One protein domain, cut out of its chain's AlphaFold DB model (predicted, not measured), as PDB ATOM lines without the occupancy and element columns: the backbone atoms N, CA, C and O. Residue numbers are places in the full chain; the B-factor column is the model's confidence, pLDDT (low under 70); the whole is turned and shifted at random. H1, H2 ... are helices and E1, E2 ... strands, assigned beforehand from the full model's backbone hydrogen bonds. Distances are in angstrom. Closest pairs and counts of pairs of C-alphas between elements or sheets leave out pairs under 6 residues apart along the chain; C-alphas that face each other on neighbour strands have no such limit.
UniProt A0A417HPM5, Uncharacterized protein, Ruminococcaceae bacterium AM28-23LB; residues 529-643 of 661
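Overview. This is residues 529 to 643 of the 661 residues of an uncharacterized protein of Ruminococcaceae bacterium AM28-23LB (UniProt A0A417HPM5). A small hairpin of two strands, E1 and E2, sits at one end of a long helix, H5, which runs along much of the length. H4 packs on the half of H5 near the hairpin, H3 packs on the other half with H1 beside it, and H2 and the strand E3 lie toward that far end. The 115 printed residues hold five named helices and three named strands, in the order H1 H2 H3 H4 E1 E2 H5 E3; the two-stranded sheet is antiparallel and the class is mostly helix. The whole is loose, with a radius of gyration of the C-alphas of 19.3 A and spans of 56 by 36 by 24 A.

Along the chain. E1 is residues 592 to 595 and E2 residues 598 to 601. H5, residues 602 to 629, measures 40.8 A, from C-alpha 602 at (-22.265, 15.352, -71.220) to C-alpha 629 at (-7.268, 29.983, -36.266). H4, residues 570 to 587, measures 25.5 A. H3 is residues 559 to 567, H1 residues 529 to 537, H2 residues 539 to 545 and E3 residues 633 to 635. C-alpha 529 is at (0.091, 19.399, -46.427).

Arrangement. In the hairpin, N 593 and O 600 are 3.0 A apart, within hydrogen-bond range. H5 touches H4 with residues 602 to 614 alone, at a steep tilt of 40 degrees, opposite ways; the closest C-alphas, of Arg 581 and Thr 610, are 6.0 A apart. H5 touches H3 with residues 618 to 626 alone; the closest C-alphas, of Met 559 and Glu 626, are 6.9 A apart. H3 touches H1; the closest C-alphas, of Ala 529 and Lys 565, are 4.8 A apart. H2 is near H1 and touches no helix. E3 pairs with no named strand. Every O i to N i+4 pair in the five helices is within hydrogen-bond range.

Size, cuts and confidence. The C-alphas farthest apart, of Gly 546 and Lys 590, are 56.0 A apart. The printed part has no cut, and the link from H2 to H3 is long. Residue 589 is under 70 in pLDDT.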
ATOM      1  N   ALA A 529       0.781  18.132 -46.642       97.81
ATOM      2  CA  ALA A 529       0.091  19.399 -46.427       97.81
ATOM      3  C   ALA A 529      -1.225  19.276 -45.630       97.81
ATOM      4  O   ALA A 529      -1.448  20.037 -44.686       97.81
ATOM      5  N   ASP A 530      -2.092  18.311 -45.961       97.62
ATOM      6  CA  ASP A 530      -3.311  18.048 -45.182       97.62
ATOM      7  C   ASP A 530      -2.993  17.449 -43.806       97.62
ATOM      8  O   ASP A 530      -3.672  17.761 -42.824       97.62
ATOM      9  N   ARG A 531      -1.919  16.662 -43.686       97.69
ATOM     10  CA  ARG A 531      -1.442  16.163 -42.393       97.69
ATOM     11  C   ARG A 531      -0.873  17.267 -41.498       97.69
ATOM     12  O   ARG A 531      -1.216  17.278 -40.318       97.69
ATOM     13  N   SER A 532      -0.107  18.223 -42.029       98.00
ATOM     14  CA  SER A 532       0.367  19.397 -41.277       98.00
ATOM     15  C   SER A 532      -0.808  20.223 -40.748       98.00
ATOM     16  O   SER A 532      -0.794  20.648 -39.593       98.00
ATOM     17  N   LEU A 533      -1.856  20.416 -41.564       97.88
ATOM     18  CA  LEU A 533      -3.090  21.083 -41.129       97.88
ATOM     19  C   LEU A 533      -3.746  20.327 -39.966       97.88
ATOM     20  O   LEU A 533      -4.101  20.939 -38.958       97.88
ATOM     21  N   LEU A 534      -3.891  19.003 -40.081       97.06
ATOM     22  CA  LEU A 534      -4.467  18.176 -39.018       97.06
ATOM     23  C   LEU A 534      -3.650  18.243 -37.727       97.06
ATOM     24  O   LEU A 534      -4.237  18.450 -36.669       97.06
ATOM     25  N   GLU A 535      -2.329  18.094 -37.797       97.50
ATOM     26  CA  GLU A 535      -1.450  18.170 -36.625       97.50
ATOM     27  C   GLU A 535      -1.538  19.529 -35.934       97.50
ATOM     28  O   GLU A 535      -1.728  19.584 -34.721       97.50
ATOM     29  N   TYR A 536      -1.504  20.631 -36.689       97.00
ATOM     30  CA  TYR A 536      -1.596  21.964 -36.102       97.00
ATOM     31  C   TYR A 536      -2.958  22.236 -35.448       97.00
ATOM     32  O   TYR A 536      -3.032  22.726 -34.314       97.00
ATOM     33  N   PHE A 537      -4.060  21.938 -36.142       95.50
ATOM     34  CA  PHE A 537      -5.402  22.240 -35.636       95.50
ATOM     35  C   PHE A 537      -5.875  21.267 -34.548       95.50
ATOM     36  O   PHE A 537      -6.775  21.629 -33.787       95.50
ATOM     37  N   LEU A 538      -5.275  20.076 -34.448       95.12
ATOM     38  CA  LEU A 538      -5.521  19.074 -33.400       95.12
ATOM     39  C   LEU A 538      -4.371  18.983 -32.385       95.12
ATOM     40  O   LEU A 538      -4.281  18.001 -31.649       95.12
ATOM     41  N   ARG A 539      -3.468  19.972 -32.353       94.81
ATOM     42  CA  ARG A 539      -2.246  19.945 -31.530       94.81
ATOM     43  C   ARG A 539      -2.508  19.704 -30.045       94.81
ATOM     44  O   ARG A 539      -1.691  19.081 -29.383       94.81
ATOM     45  N   ASP A 540      -3.649  20.167 -29.544       94.00
ATOM     46  CA  ASP A 540      -4.124  19.938 -28.181       94.00
ATOM     47  C   ASP A 540      -4.368  18.448 -27.908       94.00
ATOM     48  O   ASP A 540      -3.889  17.914 -26.910       94.00
ATOM     49  N   ALA A 541      -5.037  17.752 -28.829       94.56
ATOM     50  CA  ALA A 541      -5.249  16.312 -28.745       94.56
ATOM     51  C   ALA A 541      -3.941  15.525 -28.911       94.56
ATOM     52  O   ALA A 541      -3.728  14.541 -28.208       94.56
ATOM     53  N   TYR A 542      -3.050  15.952 -29.812       95.31
ATOM     54  CA  TYR A 542      -1.726  15.336 -29.946       95.31
ATOM     55  C   TYR A 542      -0.934  15.450 -28.639       95.31
ATOM     56  O   TYR A 542      -0.447  14.446 -28.134       95.31
ATOM     57  N   GLN A 543      -0.878  16.639 -28.039       94.25
ATOM     58  CA  GLN A 543      -0.158  16.869 -26.786       94.25
ATOM     59  C   GLN A 543      -0.736  16.060 -25.617       94.25
ATOM     60  O   GLN A 543       0.010  15.363 -24.932       94.25
ATOM     61  N   GLU A 544      -2.053  16.109 -25.405       95.50
ATOM     62  CA  GLU A 544      -2.714  15.402 -24.297       95.50
ATOM     63  C   GLU A 544      -2.581  13.878 -24.422       95.50
ATOM     64  O   GLU A 544      -2.298  13.171 -23.450       95.50
ATOM     65  N   TYR A 545      -2.754  13.355 -25.638       95.25
ATOM     66  CA  TYR A 545      -2.705  11.918 -25.896       95.25
ATOM     67  C   TYR A 545      -1.299  11.409 -26.221       95.25
ATOM     68  O   TYR A 545      -1.125  10.218 -26.474       95.25
ATOM     69  N   GLY A 546      -0.289  12.276 -26.127       93.56
ATOM     70  CA  GLY A 546       1.118  11.922 -26.283       93.56
ATOM     71  C   GLY A 546       1.453  11.422 -27.683       93.56
ATOM     72  O   GLY A 546       2.127  10.404 -27.787       93.56
ATOM     73  N   TYR A 547       0.936  12.098 -28.713       94.19
ATOM     74  CA  TYR A 547       1.323  11.906 -30.103       94.19
ATOM     75  C   TYR A 547       2.336  12.974 -30.558       94.19
ATOM     76  O   TYR A 547       2.079  14.170 -30.411       94.19
ATOM     77  N   ASP A 548       3.429  12.554 -31.183       93.12
ATOM     78  CA  ASP A 548       4.446  13.404 -31.799       93.12
ATOM     79  C   ASP A 548       3.962  13.982 -33.132       93.12
ATOM     80  O   ASP A 548       3.185  13.361 -33.863       93.12
ATOM     81  N   PHE A 549       4.464  15.162 -33.493       95.56
ATOM     82  CA  PHE A 549       4.230  15.747 -34.814       95.56
ATOM     83  C   PHE A 549       5.235  15.218 -35.834       95.56
ATOM     84  O   PHE A 549       6.441  15.218 -35.589       95.56
ATOM     85  N   HIS A 550       4.740  14.784 -36.991       94.56
ATOM     86  CA  HIS A 550       5.565  14.307 -38.103       94.56
ATOM     87  C   HIS A 550       5.587  15.279 -39.286       94.56
ATOM     88  O   HIS A 550       6.528  15.240 -40.074       94.56
ATOM     89  N   TYR A 551       4.568  16.132 -39.417       96.25
ATOM     90  CA  TYR A 551       4.329  16.968 -40.596       96.25
ATOM     91  C   TYR A 551       4.225  18.460 -40.258       96.25
ATOM     92  O   TYR A 551       4.416  19.300 -41.134       96.25
ATOM     93  N   TYR A 552       3.892  18.813 -39.016       97.12
ATOM     94  CA  TYR A 552       3.999  20.171 -38.491       97.12
ATOM     95  C   TYR A 552       5.287  20.308 -37.675       97.12
ATOM     96  O   TYR A 552       5.531  19.547 -36.738       97.12
ATOM     97  N   HIS A 553       6.118  21.291 -38.009       95.62
ATOM     98  CA  HIS A 553       7.469  21.443 -37.461       95.62
ATOM     99  C   HIS A 553       7.633  22.704 -36.604       95.62
ATOM    100  O   HIS A 553       8.755  23.138 -36.336       95.62
ATOM    101  N   GLY A 554       6.525  23.292 -36.148       94.38
ATOM    102  CA  GLY A 554       6.542  24.502 -35.323       94.38
ATOM    103  C   GLY A 554       6.611  25.795 -36.133       94.38
ATOM    104  O   GLY A 554       7.016  26.828 -35.602       94.38
ATOM    105  N   GLU A 555       6.235  25.759 -37.412       95.25
ATOM    106  CA  GLU A 555       6.136  26.951 -38.247       95.25
ATOM    107  C   GLU A 555       5.131  27.957 -37.668       95.25
ATOM    108  O   GLU A 555       4.147  27.586 -37.017       95.25
ATOM    109  N   THR A 556       5.351  29.245 -37.941       95.31
ATOM    110  CA  THR A 556       4.349  30.282 -37.675       95.31
ATOM    111  C   THR A 556       3.134  30.024 -38.552       95.31
ATOM    112  O   THR A 556       3.251  29.990 -39.775       95.31
ATOM    113  N   VAL A 557       1.967  29.873 -37.929       96.25
ATOM    114  CA  VAL A 557       0.727  29.601 -38.653       96.25
ATOM    115  C   VAL A 557      -0.138  30.851 -38.728       96.25
ATOM    116  O   VAL A 557      -0.677  31.324 -37.726       96.25
ATOM    117  N   ASP A 558      -0.299  31.345 -39.950       96.44
ATOM    118  CA  ASP A 558      -1.242  32.382 -40.343       96.44
ATOM    119  C   ASP A 558      -2.100  31.908 -41.534       96.44
ATOM    120  O   ASP A 558      -2.037  30.750 -41.960       96.44
ATOM    121  N   MET A 559      -2.942  32.794 -42.068       96.38
ATOM    122  CA  MET A 559      -3.802  32.450 -43.202       96.38
ATOM    123  C   MET A 559      -3.033  32.180 -44.499       96.38
ATOM    124  O   MET A 559      -3.585  31.513 -45.371       96.38
ATOM    125  N   ASP A 560      -1.809  32.679 -44.662       97.56
ATOM    126  CA  ASP A 560      -1.037  32.438 -45.883       97.56
ATOM    127  C   ASP A 560      -0.397  31.050 -45.843       97.56
ATOM    128  O   ASP A 560      -0.515  30.308 -46.819       97.56
ATOM    129  N   TRP A 561       0.119  30.631 -44.681       98.06
ATOM    130  CA  TRP A 561       0.506  29.235 -44.449       98.06
ATOM    131  C   TRP A 561      -0.678  28.282 -44.666       98.06
ATOM    132  O   TRP A 561      -0.547  27.266 -45.347       98.06
ATOM    133  N   VAL A 562      -1.866  28.616 -44.145       97.69
ATOM    134  CA  VAL A 562      -3.067  27.786 -44.333       97.69
ATOM    135  C   VAL A 562      -3.435  27.652 -45.811       97.69
ATOM    136  O   VAL A 562      -3.707  26.539 -46.260       97.69
ATOM    137  N   LYS A 563      -3.430  28.747 -46.582       97.88
ATOM    138  CA  LYS A 563      -3.718  28.699 -48.027       97.88
ATOM    139  C   LYS A 563      -2.704  27.832 -48.770       97.88
ATOM    140  O   LYS A 563      -3.123  26.977 -49.544       97.88
ATOM    141  N   GLU A 564      -1.411  27.994 -48.483       97.81
ATOM    142  CA  GLU A 564      -0.344  27.163 -49.059       97.81
ATOM    143  C   GLU A 564      -0.606  25.673 -48.792       97.81
ATOM    144  O   GLU A 564      -0.567  24.850 -49.709       97.81
ATOM    145  N   LYS A 565      -0.937  25.303 -47.546       98.25
ATOM    146  CA  LYS A 565      -1.226  23.900 -47.220       98.25
ATOM    147  C   LYS A 565      -2.510  23.398 -47.876       98.25
ATOM    148  O   LYS A 565      -2.536  22.257 -48.328       98.25
ATOM    149  N   LEU A 566      -3.548  24.227 -47.984       97.75
ATOM    150  CA  LEU A 566      -4.790  23.864 -48.676       97.75
ATOM    151  C   LEU A 566      -4.585  23.636 -50.184       97.75
ATOM    152  O   LEU A 566      -5.219  22.743 -50.744       97.75
ATOM    153  N   GLU A 567      -3.681  24.375 -50.833       96.88
ATOM    154  CA  GLU A 567      -3.283  24.121 -52.228       96.88
ATOM    155  C   GLU A 567      -2.564  22.771 -52.389       96.88
ATOM    156  O   GLU A 567      -2.680  22.114 -53.426       96.88
ATOM    157  N   GLY A 568      -1.869  22.320 -51.342       97.12
ATOM    158  CA  GLY A 568      -1.145  21.052 -51.308       97.12
ATOM    159  C   GLY A 568      -2.009  19.789 -51.185       97.12
ATOM    160  O   GLY A 568      -1.462  18.693 -51.316       97.12
ATOM    161  N   VAL A 569      -3.329  19.899 -50.977       97.25
ATOM    162  CA  VAL A 569      -4.268  18.776 -50.713       97.25
ATOM    163  C   VAL A 569      -4.701  18.054 -52.005       97.25
ATOM    164  O   VAL A 569      -5.875  17.807 -52.278       97.25
ATOM    165  N   HIS A 570      -3.743  17.705 -52.860       96.38
ATOM    166  CA  HIS A 570      -4.016  17.215 -54.211       96.38
ATOM    167  C   HIS A 570      -4.485  15.752 -54.266       96.38
ATOM    168  O   HIS A 570      -5.253  15.394 -55.162       96.38
ATOM    169  N   ASN A 571      -4.060  14.891 -53.333       97.56
ATOM    170  CA  ASN A 571      -4.446  13.477 -53.329       97.56
ATOM    171  C   ASN A 571      -5.924  13.271 -52.992       97.56
ATOM    172  O   ASN A 571      -6.583  12.459 -53.652       97.56
ATOM    173  N   LEU A 572      -6.443  14.009 -52.008       97.44
ATOM    174  CA  LEU A 572      -7.867  14.007 -51.684       97.44
ATOM    175  C   LEU A 572      -8.669  14.711 -52.790       97.44
ATOM    176  O   LEU A 572      -9.640  14.138 -53.281       97.44
ATOM    177  N   ASP A 573      -8.229  15.888 -53.253       97.38
ATOM    178  CA  ASP A 573      -8.911  16.636 -54.321       97.38
ATOM    179  C   ASP A 573      -9.076  15.811 -55.598       97.38
ATOM    180  O   ASP A 573     -10.152  15.787 -56.198       97.38
ATOM    181  N   ARG A 574      -8.025  15.089 -56.004       96.69
ATOM    182  CA  ARG A 574      -8.068  14.190 -57.160       96.69
ATOM    183  C   ARG A 574      -9.170  13.140 -57.013       96.69
ATOM    184  O   ARG A 574      -9.935  12.951 -57.953       96.69
ATOM    185  N   ARG A 575      -9.274  12.499 -55.847       96.25
ATOM    186  CA  ARG A 575     -10.250  11.430 -55.580       96.25
ATOM    187  C   ARG A 575     -11.679  11.935 -55.535       96.25
ATOM    188  O   ARG A 575     -12.551  11.323 -56.149       96.25
ATOM    189  N   ILE A 576     -11.912  13.055 -54.849       96.06
ATOM    190  CA  ILE A 576     -13.219  13.722 -54.833       96.06
ATOM    191  C   ILE A 576     -13.629  14.023 -56.275       96.06
ATOM    192  O   ILE A 576     -14.673  13.566 -56.731       96.06
ATOM    193  N   ARG A 577     -12.754  14.689 -57.039       95.25
ATOM    194  CA  ARG A 577     -12.998  15.043 -58.440       95.25
ATOM    195  C   ARG A 577     -13.308  13.826 -59.315       95.25
ATOM    196  O   ARG A 577     -14.283  13.844 -60.059       95.25
ATOM    197  N   GLU A 578     -12.490  12.778 -59.255       93.56
ATOM    198  CA  GLU A 578     -12.640  11.584 -60.101       93.56
ATOM    199  C   GLU A 578     -13.880  10.757 -59.745       93.56
ATOM    200  O   GLU A 578     -14.574  10.263 -60.634       93.56
ATOM    201  N   THR A 579     -14.183  10.595 -58.456       93.62
ATOM    202  CA  THR A 579     -15.372   9.854 -58.000       93.62
ATOM    203  C   THR A 579     -16.649  10.638 -58.278       93.62
ATOM    204  O   THR A 579     -17.572  10.099 -58.883       93.62
ATOM    205  N   TYR A 580     -16.677  11.932 -57.966       91.94
ATOM    206  CA  TYR A 580     -17.830  12.790 -58.225       91.94
ATOM    207  C   TYR A 580     -18.137  12.920 -59.720       91.94
ATOM    208  O   TYR A 580     -19.287  12.784 -60.143       91.94
ATOM    209  N   ARG A 581     -17.100  13.065 -60.557       90.25
ATOM    210  CA  ARG A 581     -17.257  13.047 -62.015       90.25
ATOM    211  C   ARG A 581     -17.882  11.738 -62.498       90.25
ATOM    212  O   ARG A 581     -18.759  11.787 -63.356       90.25
ATOM    213  N   ARG A 582     -17.488  10.582 -61.944       88.69
ATOM    214  CA  ARG A 582     -18.113   9.283 -62.266       88.69
ATOM    215  C   ARG A 582     -19.594   9.242 -61.884       88.69
ATOM    216  O   ARG A 582     -20.391   8.785 -62.702       88.69
ATOM    217  N   VAL A 583     -19.964   9.757 -60.708       88.62
ATOM    218  CA  VAL A 583     -21.370   9.854 -60.268       88.62
ATOM    219  C   VAL A 583     -22.185  10.693 -61.256       88.62
ATOM    220  O   VAL A 583     -23.205  10.237 -61.773       88.62
ATOM    221  N   ILE A 584     -21.707  11.892 -61.609       87.50
ATOM    222  CA  ILE A 584     -22.391  12.763 -62.582       87.50
ATOM    223  C   ILE A 584     -22.502  12.078 -63.953       87.50
ATOM    224  O   ILE A 584     -23.562  12.097 -64.577       87.50
ATOM    225  N   GLN A 585     -21.425  11.441 -64.426       84.56
ATOM    226  CA  GLN A 585     -21.407  10.739 -65.714       84.56
ATOM    227  C   GLN A 585     -22.410   9.586 -65.788       84.56
ATOM    228  O   GLN A 585     -22.860   9.269 -66.891       84.56
ATOM    229  N   ARG A 586     -22.727   8.932 -64.666       81.19
ATOM    230  CA  ARG A 586     -23.759   7.885 -64.603       81.19
ATOM    231  C   ARG A 586     -25.166   8.478 -64.568       81.19
ATOM    232  O   ARG A 586     -26.056   7.928 -65.206       81.19
ATOM    233  N   LYS A 587     -25.339   9.632 -63.917       79.56
ATOM    234  CA  LYS A 587     -26.608  10.382 -63.871       79.56
ATOM    235  C   LYS A 587     -26.971  11.081 -65.183       79.56
ATOM    236  O   LYS A 587     -28.090  11.561 -65.319       79.56
ATOM    237  N   SER A 588     -26.060  11.148 -66.158       79.25
ATOM    238  CA  SER A 588     -26.364  11.731 -67.468       79.25
ATOM    239  C   SER A 588     -27.357  10.856 -68.242       79.25
ATOM    240  O   SER A 588     -27.023   9.740 -68.649       79.25
ATOM    241  N   GLU A 589     -28.548  11.378 -68.518       68.38
ATOM    242  CA  GLU A 589     -29.534  10.723 -69.373       68.38
ATOM    243  C   GLU A 589     -29.337  11.152 -70.832       68.38
ATOM    244  O   GLU A 589     -29.172  12.332 -71.131       68.38
ATOM    245  N   LYS A 590     -29.357  10.200 -71.777       76.94
ATOM    246  CA  LYS A 590     -29.285  10.466 -73.234       76.94
ATOM    247  C   LYS A 590     -28.085  11.320 -73.692       76.94
ATOM    248  O   LYS A 590     -28.152  11.951 -74.740       76.94
ATOM    249  N   GLY A 591     -26.983  11.307 -72.941       76.62
ATOM    250  CA  GLY A 591     -25.775  12.062 -73.286       76.62
ATOM    251  C   GLY A 591     -25.834  13.552 -72.942       76.62
ATOM    252  O   GLY A 591     -24.996  14.304 -73.424       76.62
ATOM    253  N   VAL A 592     -26.777  13.973 -72.097       79.94
ATOM    254  CA  VAL A 592     -26.878  15.355 -71.615       79.94
ATOM    255  C   VAL A 592     -26.972  15.402 -70.092       79.94
ATOM    256  O   VAL A 592     -27.330  14.418 -69.440       79.94
ATOM    257  N   ILE A 593     -26.629  16.552 -69.518       81.44
ATOM    258  CA  ILE A 593     -26.749  16.834 -68.084       81.44
ATOM    259  C   ILE A 593     -27.592  18.090 -67.920       81.44
ATOM    260  O   ILE A 593     -27.336  19.098 -68.575       81.44
ATOM    261  N   VAL A 594     -28.585  18.034 -67.037       79.38
ATOM    262  CA  VAL A 594     -29.425  19.187 -66.708       79.38
ATOM    263  C   VAL A 594     -29.036  19.701 -65.327       79.38
ATOM    264  O   VAL A 594     -29.134  18.963 -64.350       79.38
ATOM    265  N   SER A 595     -28.610  20.962 -65.249       78.75
ATOM    266  CA  SER A 595     -28.331  21.666 -63.992       78.75
ATOM    267  C   SER A 595     -28.954  23.052 -64.033       78.75
ATOM    268  O   SER A 595     -28.842  23.737 -65.046       78.75
ATOM    269  N   ASP A 596     -29.633  23.458 -62.957       77.62
ATOM    270  CA  ASP A 596     -30.293  24.771 -62.828       77.62
ATOM    271  C   ASP A 596     -31.189  25.156 -64.022       77.62
ATOM    272  O   ASP A 596     -31.311  26.319 -64.403       77.62
ATOM    273  N   GLY A 597     -31.824  24.158 -64.647       76.00
ATOM    274  CA  GLY A 597     -32.689  24.346 -65.816       76.00
ATOM    275  C   GLY A 597     -31.954  24.535 -67.151       76.00
ATOM    276  O   GLY A 597     -32.614  24.719 -68.173       76.00
ATOM    277  N   VAL A 598     -30.621  24.448 -67.174       81.69
ATOM    278  CA  VAL A 598     -29.787  24.500 -68.385       81.69
ATOM    279  C   VAL A 598     -29.324  23.091 -68.761       81.69
ATOM    280  O   VAL A 598     -28.930  22.303 -67.902       81.69
ATOM    281  N   THR A 599     -29.402  22.756 -70.052       83.56
ATOM    282  CA  THR A 599     -28.934  21.471 -70.596       83.56
ATOM    283  C   THR A 599     -27.538  21.639 -71.180       83.56
ATOM    284  O   THR A 599     -27.339  22.479 -72.055       83.56
ATOM    285  N   TYR A 600     -26.603  20.820 -70.716       84.81
ATOM    286  CA  TYR A 600     -25.222  20.779 -71.179       84.81
ATOM    287  C   TYR A 600     -24.947  19.467 -71.913       84.81
ATOM    288  O   TYR A 600     -25.506  18.419 -71.562       84.81
ATOM    289  N   GLU A 601     -24.037  19.510 -72.886       84.88
ATOM    290  CA  GLU A 601     -23.412  18.299 -73.420       84.88
ATOM    291  C   GLU A 601     -22.708  17.546 -72.286       84.88
ATOM    292  O   GLU A 601     -22.155  18.158 -71.368       84.88
ATOM    293  N   ARG A 602     -22.723  16.207 -72.333       83.50
ATOM    294  CA  ARG A 602     -22.265  15.352 -71.220       83.50
ATOM    295  C   ARG A 602     -20.914  15.764 -70.638       83.50
ATOM    296  O   ARG A 602     -20.764  15.833 -69.424       83.50
ATOM    297  N   GLU A 603     -19.924  15.994 -71.492       85.88
ATOM    298  CA  GLU A 603     -18.560  16.285 -71.045       85.88
ATOM    299  C   GLU A 603     -18.446  17.683 -70.421       85.88
ATOM    300  O   GLU A 603     -17.868  17.829 -69.344       85.88
ATOM    301  N   GLU A 604     -19.077  18.680 -71.044       85.25
ATOM    302  CA  GLU A 604     -19.105  20.068 -70.570       85.25
ATOM    303  C   GLU A 604     -19.852  20.191 -69.236       85.25
ATOM    304  O   GLU A 604     -19.350  20.802 -68.291       85.25
ATOM    305  N   GLY A 605     -21.019  19.547 -69.117       85.38
ATOM    306  CA  GLY A 605     -21.797  19.520 -67.879       85.38
ATOM    307  C   GLY A 605     -21.055  18.822 -66.738       85.38
ATOM    308  O   GLY A 605     -21.059  19.307 -65.607       85.38
ATOM    309  N   CYS A 606     -20.358  17.717 -67.031       86.94
ATOM    310  CA  CYS A 606     -19.511  17.039 -66.051       86.94
ATOM    311  C   CYS A 606     -18.386  17.943 -65.545       86.94
ATOM    312  O   CYS A 606     -18.156  18.001 -64.336       86.94
ATOM    313  N   GLU A 607     -17.667  18.618 -66.442       88.12
ATOM    314  CA  GLU A 607     -16.566  19.507 -66.070       88.12
ATOM    315  C   GLU A 607     -17.057  20.714 -65.261       88.12
ATOM    316  O   GLU A 607     -16.481  21.017 -64.215       88.12
ATOM    317  N   LEU A 608     -18.157  21.344 -65.687       89.56
ATOM    318  CA  LEU A 608     -18.785  22.471 -64.995       89.56
ATOM    319  C   LEU A 608     -19.183  22.114 -63.558       89.56
ATOM    320  O   LEU A 608     -18.738  22.775 -62.619       89.56
ATOM    321  N   LEU A 609     -19.978  21.054 -63.386       90.12
ATOM    322  CA  LEU A 609     -20.474  20.632 -62.072       90.12
ATOM    323  C   LEU A 609     -19.345  20.188 -61.150       90.12
ATOM    324  O   LEU A 609     -19.321  20.548 -59.976       90.12
ATOM    325  N   THR A 610     -18.380  19.439 -61.685       91.38
ATOM    326  CA  THR A 610     -17.233  18.989 -60.896       91.38
ATOM    327  C   THR A 610     -16.392  20.178 -60.436       91.38
ATOM    328  O   THR A 610     -15.970  20.216 -59.283       91.38
ATOM    329  N   ARG A 611     -16.165  21.173 -61.304       92.44
ATOM    330  CA  ARG A 611     -15.438  22.394 -60.940       92.44
ATOM    331  C   ARG A 611     -16.166  23.185 -59.854       92.44
ATOM    332  O   ARG A 611     -15.513  23.541 -58.881       92.44
ATOM    333  N   HIS A 612     -17.478  23.394 -59.978       92.12
ATOM    334  CA  HIS A 612     -18.267  24.099 -58.956       92.12
ATOM    335  C   HIS A 612     -18.171  23.398 -57.598       92.12
ATOM    336  O   HIS A 612     -17.829  24.027 -56.604       92.12
ATOM    337  N   THR A 613     -18.349  22.074 -57.557       92.50
ATOM    338  CA  THR A 613     -18.211  21.310 -56.309       92.50
ATOM    339  C   THR A 613     -16.810  21.428 -55.700       92.50
ATOM    340  O   THR A 613     -16.675  21.560 -54.487       92.50
ATOM    341  N   MET A 614     -15.751  21.418 -56.515       95.62
ATOM    342  CA  MET A 614     -14.387  21.618 -56.010       95.62
ATOM    343  C   MET A 614     -14.141  23.053 -55.515       95.62
ATOM    344  O   MET A 614     -13.396  23.240 -54.553       95.62
ATOM    345  N   GLU A 615     -14.744  24.063 -56.148       95.44
ATOM    346  CA  GLU A 615     -14.703  25.463 -55.699       95.44
ATOM    347  C   GLU A 615     -15.422  25.638 -54.353       95.44
ATOM    348  O   GLU A 615     -14.856  26.253 -53.444       95.44
ATOM    349  N   ASP A 616     -16.594  25.021 -54.183       95.19
ATOM    350  CA  ASP A 616     -17.349  25.020 -52.926       95.19
ATOM    351  C   ASP A 616     -16.536  24.388 -51.789       95.19
ATOM    352  O   ASP A 616     -16.366  24.996 -50.732       95.19
ATOM    353  N   ILE A 617     -15.935  23.215 -52.026       95.75
ATOM    354  CA  ILE A 617     -15.084  22.529 -51.038       95.75
ATOM    355  C   ILE A 617     -13.889  23.399 -50.634       95.75
ATOM    356  O   ILE A 617     -13.547  23.484 -49.453       95.75
ATOM    357  N   ARG A 618     -13.235  24.066 -51.592       95.50
ATOM    358  CA  ARG A 618     -12.105  24.965 -51.301       95.50
ATOM    359  C   ARG A 618     -12.536  26.173 -50.477       95.50
ATOM    360  O   ARG A 618     -11.848  26.525 -49.517       95.50
ATOM    361  N   SER A 619     -13.669  26.778 -50.828       95.81
ATOM    362  CA  SER A 619     -14.268  27.891 -50.087       95.81
ATOM    363  C   SER A 619     -14.602  27.486 -48.648       95.81
ATOM    364  O   SER A 619     -14.223  28.175 -47.695       95.81
ATOM    365  N   ASP A 620     -15.217  26.315 -48.472       94.38
ATOM    366  CA  ASP A 620     -15.569  25.777 -47.161       94.38
ATOM    367  C   ASP A 620     -14.329  25.480 -46.314       94.38
ATOM    368  O   ASP A 620     -14.262  25.912 -45.160       94.38
ATOM    369  N   ARG A 621     -13.303  24.827 -46.876       96.31
ATOM    370  CA  ARG A 621     -12.035  24.574 -46.171       96.31
ATOM    371  C   ARG A 621     -11.377  25.866 -45.695       96.31
ATOM    372  O   ARG A 621     -10.925  25.925 -44.549       96.31
ATOM    373  N   LEU A 622     -11.345  26.903 -46.535       95.94
ATOM    374  CA  LEU A 622     -10.766  28.203 -46.179       95.94
ATOM    375  C   LEU A 622     -11.541  28.850 -45.025       95.94
ATOM    376  O   LEU A 622     -10.951  29.276 -44.035       95.94
ATOM    377  N   LYS A 623     -12.874  28.846 -45.110       93.06
ATOM    378  CA  LYS A 623     -13.753  29.401 -44.075       93.06
ATOM    379  C   LYS A 623     -13.615  28.659 -42.743       93.06
ATOM    380  O   LYS A 623     -13.600  29.284 -41.683       93.06
ATOM    381  N   MET A 624     -13.532  27.328 -42.778       91.56
ATOM    382  CA  MET A 624     -13.409  26.504 -41.571       91.56
ATOM    383  C   MET A 624     -12.027  26.628 -40.927       91.56
ATOM    384  O   MET A 624     -11.927  26.696 -39.704       91.56
ATOM    385  N   THR A 625     -10.960  26.695 -41.721       93.44
ATOM    386  CA  THR A 625      -9.602  26.876 -41.185       93.44
ATOM    387  C   THR A 625      -9.403  28.283 -40.619       93.44
ATOM    388  O   THR A 625      -8.862  28.411 -39.521       93.44
ATOM    389  N   GLU A 626      -9.939  29.325 -41.266       92.69
ATOM    390  CA  GLU A 626      -9.970  30.693 -40.720       92.69
ATOM    391  C   GLU A 626     -10.694  30.752 -39.368       92.69
ATOM    392  O   GLU A 626     -10.240  31.403 -38.424       92.69
ATOM    393  N   LEU A 627     -11.819  30.042 -39.252       89.25
ATOM    394  CA  LEU A 627     -12.562  29.928 -38.003       89.25
ATOM    395  C   LEU A 627     -11.709  29.291 -36.894       89.25
ATOM    396  O   LEU A 627     -11.652  29.822 -35.786       89.25
ATOM    397  N   LEU A 628     -11.031  28.179 -37.188       89.94
ATOM    398  CA  LEU A 628     -10.207  27.456 -36.215       89.94
ATOM    399  C   LEU A 628      -8.954  28.242 -35.783       89.94
ATOM    400  O   LEU A 628      -8.519  28.094 -34.639       89.94
ATOM    401  N   LEU A 629      -8.403  29.119 -36.633       91.75
ATOM    402  CA  LEU A 629      -7.268  29.983 -36.266       91.75
ATOM    403  C   LEU A 629      -7.597  30.992 -35.159       91.75
ATOM    404  O   LEU A 629      -6.687  31.467 -34.482       91.75
ATOM    405  N   LYS A 630      -8.879  31.284 -34.914       87.69
ATOM    406  CA  LYS A 630      -9.317  32.203 -33.849       87.69
ATOM    407  C   LYS A 630      -9.160  31.634 -32.434       87.69
ATOM    408  O   LYS A 630      -9.526  32.309 -31.479       87.69
ATOM    409  N   ASN A 631      -8.616  30.420 -32.295       78.88
ATOM    410  CA  ASN A 631      -8.357  29.745 -31.020       78.88
ATOM    411  C   ASN A 631      -9.603  29.678 -30.116       78.88
ATOM    412  O   ASN A 631      -9.600  30.118 -28.966       78.88
ATOM    413  N   LEU A 632     -10.694  29.170 -30.689       83.75
ATOM    414  CA  LEU A 632     -12.018  29.145 -30.069       83.75
ATOM    415  C   LEU A 632     -12.044  28.264 -28.818       83.75
ATOM    416  O   LEU A 632     -11.534  27.143 -28.823       83.75
ATOM    417  N   MET A 633     -12.733  28.725 -27.771       88.38
ATOM    418  CA  MET A 633     -13.057  27.865 -26.635       88.38
ATOM    419  C   MET A 633     -14.261  26.981 -26.985       88.38
ATOM    420  O   MET A 633     -15.363  27.487 -27.211       88.38
ATOM    421  N   PHE A 634     -14.064  25.663 -27.001       91.00
ATOM    422  CA  PHE A 634     -15.147  24.707 -27.227       91.00
ATOM    423  C   PHE A 634     -16.004  24.528 -25.971       91.00
ATOM    424  O   PHE A 634     -15.494  24.289 -24.873       91.00
ATOM    425  N   VAL A 635     -17.320  24.639 -26.137       91.19
ATOM    426  CA  VAL A 635     -18.304  24.561 -25.050       91.19
ATOM    427  C   VAL A 635     -19.461  23.626 -25.402       91.19
ATOM    428  O   VAL A 635     -19.733  23.365 -26.577       91.19
ATOM    429  N   ASN A 636     -20.155  23.122 -24.382       88.44
ATOM    430  CA  ASN A 636     -21.432  22.427 -24.553       88.44
ATOM    431  C   ASN A 636     -22.579  23.430 -24.827       88.44
ATOM    432  O   ASN A 636     -22.383  24.649 -24.842       88.44
ATOM    433  N   LYS A 637     -23.803  22.921 -25.030       84.62
ATOM    434  CA  LYS A 637     -25.008  23.748 -25.255       84.62
ATOM    435  C   LYS A 637     -25.338  24.687 -24.085       84.62
ATOM    436  O   LYS A 637     -25.920  25.742 -24.308       84.62
ATOM    437  N   ASP A 638     -24.915  24.329 -22.875       84.12
ATOM    438  CA  ASP A 638     -25.087  25.114 -21.649       84.12
ATOM    439  C   ASP A 638     -23.925  26.104 -21.418       84.12
ATOM    440  O   ASP A 638     -23.788  26.685 -20.340       84.12
ATOM    441  N   ASN A 639     -23.086  26.322 -22.441       83.44
ATOM    442  CA  ASN A 639     -21.951  27.246 -22.442       83.44
ATOM    443  C   ASN A 639     -20.856  26.901 -21.407       83.44
ATOM    444  O   ASN A 639     -20.070  27.766 -21.001       83.44
ATOM    445  N   GLN A 640     -20.785  25.633 -20.991       86.06
ATOM    446  CA  GLN A 640     -19.738  25.110 -20.120       86.06
ATOM    447  C   GLN A 640     -18.546  24.611 -20.953       86.06
ATOM    448  O   GLN A 640     -18.759  23.949 -21.972       86.06
ATOM    449  N   PRO A 641     -17.295  24.894 -20.544       91.06
ATOM    450  CA  PRO A 641     -16.108  24.439 -21.263       91.06
ATOM    451  C   PRO A 641     -16.016  22.915 -21.354       91.06
ATOM    452  O   PRO A 641     -16.039  22.227 -20.331       91.06
ATOM    453  N   LEU A 642     -15.835  22.409 -22.573       93.69
ATOM    454  CA  LEU A 642     -15.496  21.007 -22.803       93.69
ATOM    455  C   LEU A 642     -14.034  20.756 -22.431       93.69
ATOM    456  O   LEU A 642     -13.192  21.657 -22.475       93.69
ATOM    457  N   ARG A 643     -13.722  19.517 -22.051       94.56
ATOM    458  CA  ARG A 643     -12.367  19.091 -21.678       94.56
ATOM    459  C   ARG A 643     -11.981  17.857 -22.467       94.56
ATOM    460  O   ARG A 643     -12.840  17.035 -22.759       94.56
TER     461      ARG A 643